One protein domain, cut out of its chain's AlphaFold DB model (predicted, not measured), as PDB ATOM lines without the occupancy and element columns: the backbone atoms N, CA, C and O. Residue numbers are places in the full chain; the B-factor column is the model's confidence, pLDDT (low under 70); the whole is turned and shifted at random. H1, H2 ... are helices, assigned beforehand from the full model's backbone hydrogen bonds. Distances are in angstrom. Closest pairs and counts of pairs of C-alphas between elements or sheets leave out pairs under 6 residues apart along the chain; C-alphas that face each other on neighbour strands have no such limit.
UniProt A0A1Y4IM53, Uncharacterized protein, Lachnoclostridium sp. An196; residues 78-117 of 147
ATOM      1  N   ASP A  78      -0.273   4.066  27.412       71.44
ATOM      2  CA  ASP A  78      -0.172   4.123  28.880       71.44
ATOM      3  C   ASP A  78       0.304   5.451  29.504       71.44
ATOM      4  O   ASP A  78       1.078   5.471  30.462       71.44
ATOM      5  N   LEU A  79      -0.186   6.584  28.994       80.25
ATOM      6  CA  LEU A  79      -0.072   7.862  29.707       80.25
ATOM      7  C   LEU A  79      -1.121   7.945  30.835       80.25
ATOM      8  O   LEU A  79      -2.248   7.487  30.644       80.25
ATOM      9  N   PRO A  80      -0.786   8.539  31.996       78.50
ATOM     10  CA  PRO A  80      -1.744   8.744  33.078       78.50
ATOM     11  C   PRO A  80      -2.888   9.681  32.659       78.50
ATOM     12  O   PRO A  80      -2.698  10.593  31.851       78.50
ATOM     13  N   ASP A  81      -4.071   9.487  33.248       77.88
ATOM     14  CA  ASP A  81      -5.226  10.354  33.007       77.88
ATOM     15  C   ASP A  81      -4.893  11.813  33.347       77.88
ATOM     16  O   ASP A  81      -4.428  12.133  34.443       77.88
ATOM     17  N   GLY A  82      -5.132  12.716  32.392       80.69
ATOM     18  CA  GLY A  82      -4.781  14.130  32.534       80.69
ATOM     19  C   GLY A  82      -3.301  14.446  32.301       80.69
ATOM     20  O   GLY A  82      -2.849  15.511  32.723       80.69
ATOM     21  N   ALA A  83      -2.561  13.556  31.626       85.94
ATOM     22  CA  ALA A  83      -1.173  13.779  31.237       85.94
ATOM     23  C   ALA A  83      -0.953  15.175  30.644       85.94
ATOM     24  O   ALA A  83      -1.708  15.667  29.799       85.94
ATOM     25  N   THR A  84       0.117  15.819  31.086       92.25
ATOM     26  CA  THR A  84       0.532  17.130  30.604       92.25
ATOM     27  C   THR A  84       1.363  17.006  29.329       92.25
ATOM     28  O   THR A  84       1.871  15.939  28.976       92.25
ATOM     29  N   ASN A  85       1.568  18.122  28.630       91.12
ATOM     30  CA  ASN A  85       2.493  18.168  27.495       91.12
ATOM     31  C   ASN A  85       3.919  17.744  27.886       91.12
ATOM     32  O   ASN A  85       4.658  17.234  27.041       91.12
ATOM     33  N   TYR A  86       4.307  17.943  29.149       90.81
ATOM     34  CA  TYR A  86       5.585  17.471  29.670       90.81
ATOM     35  C   TYR A  86       5.664  15.940  29.717       90.81
ATOM     36  O   TYR A  86       6.647  15.366  29.251       90.81
ATOM     37  N   ASP A  87       4.608  15.273  30.182       90.12
ATOM     38  CA  ASP A  87       4.555  13.807  30.262       90.12
ATOM     39  C   ASP A  87       4.643  13.172  28.871       90.12
ATOM     40  O   ASP A  87       5.408  12.231  28.639       90.12
ATOM     41  N   VAL A  88       3.943  13.757  27.894       90.88
ATOM     42  CA  VAL A  88       4.022  13.297  26.503       90.88
ATOM     43  C   VAL A  88       5.419  13.503  25.917       90.88
ATOM     44  O   VAL A  88       5.914  12.638  25.191       90.88
ATOM     45  N   LEU A  89       6.088  14.617  26.231       90.75
ATOM     46  CA  LEU A  89       7.464  14.862  25.794       90.75
ATOM     47  C   LEU A  89       8.419  13.786  26.329       90.75
ATOM     48  O   LEU A  89       9.226  13.256  25.560       90.75
ATOM     49  N   LEU A  90       8.310  13.438  27.614       90.50
ATOM     50  CA  LEU A  90       9.128  12.394  28.237       90.50
ATOM     51  C   LEU A  90       8.896  11.031  27.578       90.50
ATOM     52  O   LEU A  90       9.849  10.356  27.183       90.50
ATOM     53  N   ALA A  91       7.636  10.661  27.367       90.19
ATOM     54  CA  ALA A  91       7.292   9.388  26.750       90.19
ATOM     55  C   ALA A  91       7.734   9.317  25.268       90.19
ATOM     56  O   ALA A  91       8.255   8.298  24.809       90.19
ATOM     57  N   ARG A  92       7.660  10.425  24.514       89.88
ATOM     58  CA  ARG A  92       8.237  10.518  23.155       89.88
ATOM     59  C   ARG A  92       9.761  10.397  23.165       89.88
ATOM     60  O   ARG A  92      10.322   9.790  22.251       89.88
ATOM     61  N   MET A  93      10.429  10.954  24.174       90.62
ATOM     62  CA  MET A  93      11.879  10.833  24.324       90.62
ATOM     63  C   MET A  93      12.284   9.377  24.574       90.62
ATOM     64  O   MET A  93      13.207   8.884  23.930       90.62
ATOM     65  N   MET A  94      11.533   8.652  25.406       89.75
ATOM     66  CA  MET A  94      11.717   7.211  25.608       89.75
ATOM     67  C   MET A  94      11.560   6.420  24.303       89.75
ATOM     68  O   MET A  94      12.435   5.628  23.954       89.75
ATOM     69  N   LEU A  95      10.509   6.684  23.522       89.81
ATOM     70  CA  LEU A  95      10.325   6.045  22.212       89.81
ATOM     71  C   LEU A  95      11.459   6.387  21.232       89.81
ATOM     72  O   LEU A  95      11.883   5.544  20.443       89.81
ATOM     73  N   SER A  96      11.970   7.620  21.261       90.81
ATOM     74  CA  SER A  96      13.120   8.025  20.443       90.81
ATOM     75  C   SER A  96      14.401   7.298  20.860       90.81
ATOM     76  O   SER A  96      15.158   6.855  19.995       90.81
ATOM     77  N   ALA A  97      14.620   7.122  22.165       91.62
ATOM     78  CA  ALA A  97      15.735   6.350  22.704       91.62
ATOM     79  C   ALA A  97      15.685   4.891  22.229       91.62
ATOM     80  O   ALA A  97      16.680   4.380  21.723       91.62
ATOM     81  N   GLN A  98      14.507   4.259  22.287       89.00
ATOM     82  CA  GLN A  98      14.293   2.892  21.791       89.00
ATOM     83  C   GLN A  98      14.562   2.751  20.286       89.00
ATOM     84  O   GLN A  98      15.023   1.707  19.835       89.00
ATOM     85  N   LYS A  99      14.332   3.812  19.502       91.75
ATOM     86  CA  LYS A  99      14.664   3.865  18.066       91.75
ATOM     87  C   LYS A  99      16.153   4.111  17.781       91.75
ATOM     88  O   LYS A  99      16.526   4.236  16.618       91.75
ATOM     89  N   GLY A 100      16.999   4.197  18.810       89.50
ATOM     90  CA  GLY A 100      18.450   4.349  18.675       89.50
ATOM     91  C   GLY A 100      18.974   5.781  18.809       89.50
ATOM     92  O   GLY A 100      20.143   6.034  18.518       89.50
ATOM     93  N   SER A 101      18.159   6.745  19.257       94.00
ATOM     94  CA  SER A 101      18.655   8.097  19.546       94.00
ATOM     95  C   SER A 101      19.498   8.106  20.824       94.00
ATOM     96  O   SER A 101      18.969   8.106  21.935       94.00
ATOM     97  N   VAL A 102      20.824   8.166  20.669       91.62
ATOM     98  CA  VAL A 102      21.783   8.169  21.792       91.62
ATOM     99  C   VAL A 102      21.531   9.329  22.759       91.62
ATOM    100  O   VAL A 102      21.568   9.139  23.969       91.62
ATOM    101  N   LYS A 103      21.212  10.527  22.245       90.56
ATOM    102  CA  LYS A 103      20.908  11.698  23.087       90.56
ATOM    103  C   LYS A 103      19.628  11.512  23.895       90.56
ATOM    104  O   LYS A 103      19.584  11.885  25.062       90.56
ATOM    105  N   ALA A 104      18.598  10.927  23.286       90.38
ATOM    106  CA  ALA A 104      17.360  10.620  23.990       90.38
ATOM    107  C   ALA A 104      17.591   9.547  25.063       90.38
ATOM    108  O   ALA A 104      17.095   9.681  26.175       90.38
ATOM    109  N   ALA A 105      18.398   8.527  24.759       88.31
ATOM    110  CA  ALA A 105      18.768   7.485  25.714       88.31
ATOM    111  C   ALA A 105      19.551   8.050  26.908       88.31
ATOM    112  O   ALA A 105      19.236   7.718  28.046       88.31
ATOM    113  N   GLN A 106      20.509   8.952  26.666       89.62
ATOM    114  CA  GLN A 106      21.222   9.676  27.725       89.62
ATOM    115  C   GLN A 106      20.262  10.496  28.589       89.62
ATOM    116  O   GLN A 106      20.286  10.367  29.805       89.62
ATOM    117  N   PHE A 107      19.370  11.277  27.973       89.12
ATOM    118  CA  PHE A 107      18.387  12.079  28.702       89.12
ATOM    119  C   PHE A 107      17.458  11.222  29.575       89.12
ATOM    120  O   PHE A 107      17.229  11.549  30.738       89.12
ATOM    121  N   VAL A 108      16.927  10.122  29.033       88.56
ATOM    122  CA  VAL A 108      16.054   9.194  29.771       88.56
ATOM    123  C   VAL A 108      16.818   8.545  30.923       88.56
ATOM    124  O   VAL A 108      16.313   8.525  32.038       88.56
ATOM    125  N   ARG A 109      18.050   8.084  30.678       87.81
ATOM    126  CA  ARG A 109      18.941   7.524  31.701       87.81
ATOM    127  C   ARG A 109      19.193   8.519  32.839       87.81
ATOM    128  O   ARG A 109      19.035   8.174  34.005       87.81
ATOM    129  N   ASP A 110      19.555   9.754  32.498       88.62
ATOM    130  CA  ASP A 110      19.861  10.804  33.472       88.62
ATOM    131  C   ASP A 110      18.618  11.184  34.289       88.62
ATOM    132  O   ASP A 110      18.703  11.376  35.501       88.62
ATOM    133  N   THR A 111      17.448  11.217  33.644       86.12
ATOM    134  CA  THR A 111      16.156  11.467  34.303       86.12
ATOM    135  C   THR A 111      15.745  10.307  35.215       86.12
ATOM    136  O   THR A 111      15.163  10.538  36.271       86.12
ATOM    137  N   ALA A 112      16.078   9.067  34.847       85.12
ATOM    138  CA  ALA A 112      15.839   7.873  35.657       85.12
ATOM    139  C   ALA A 112      16.799   7.747  36.858       85.12
ATOM    140  O   ALA A 112      16.647   6.832  37.664       85.12
ATOM    141  N   GLY A 113      17.775   8.655  36.992       80.25
ATOM    142  CA  GLY A 113      18.763   8.638  38.071       80.25
ATOM    143  C   GLY A 113      19.911   7.654  37.847       80.25
ATOM    144  O   GLY A 113      20.757   7.490  38.723       80.25
ATOM    145  N   ASP A 114      19.982   7.038  36.669       77.38
ATOM    146  CA  ASP A 114      20.965   6.012  36.329       77.38
ATOM    147  C   ASP A 114      22.247   6.674  35.794       77.38
ATOM    148  O   ASP A 114      22.717   6.439  34.681       77.38
ATOM    149  N   GLN A 115      22.791   7.616  36.567       65.50
ATOM    150  CA  GLN A 115      24.057   8.260  36.246       65.50
ATOM    151  C   GLN A 115      25.183   7.285  36.607       65.50
ATOM    152  O   GLN A 115      25.458   7.111  37.799       65.50
ATOM    153  N   PRO A 116      25.905   6.679  35.637       63.28
ATOM    154  CA  PRO A 116      27.220   6.165  35.963       63.28
ATOM    155  C   PRO A 116      27.973   7.368  36.508       63.28
ATOM    156  O   PRO A 116      28.064   8.393  35.825       63.28
ATOM    157  N   THR A 117      28.441   7.272  37.754       55.94
ATOM    158  CA  THR A 117      29.381   8.238  38.310       55.94
ATOM    159  C   THR A 117      30.573   8.218  37.377       55.94
ATOM    160  O   THR A 117      31.492   7.412  37.496       55.94
TER     161      THR A 117
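This is residues 78 to 117 of the 147 residues of an uncharacterized protein of Lachnoclostridium sp. An196 (UniProt A0A1Y4IM53). Two helices, H1 and H2, meet near their ends as a V, its corner at the tight link between them. Unnamed stretches make both ends of the printed part, and residues 81 to 86 stick out. The 40 printed residues, all helix in class, have H1 then H2 and no named strand. The whole is elongated, 35 by 21 by 14 A, and only just loose, close to compact, with a radius of gyration of the C-alphas of 11.0 A.

Begin with H1, residues 85 to 98, which touches H2, residues 102 to 111. Look at Ala 97 and Ala 105, whose C-alphas are the closest, 4.4 A apart. The helices run opposite ways at a steep tilt of 53 degrees. In both, every O i to N i+4 pair is within hydrogen-bond range.

Find C-alpha 85 at (2.493, 18.168, 27.495); from there H1 runs 20.1 A to C-alpha 98. H2 runs 14.1 A to C-alpha 111 at (16.156, 11.467, 34.303).

The farthest C-alphas, of Gly 82 and Thr 117, are 35.1 A apart. The printed part has no cut. Residues 115 to 117 are under pLDDT 70.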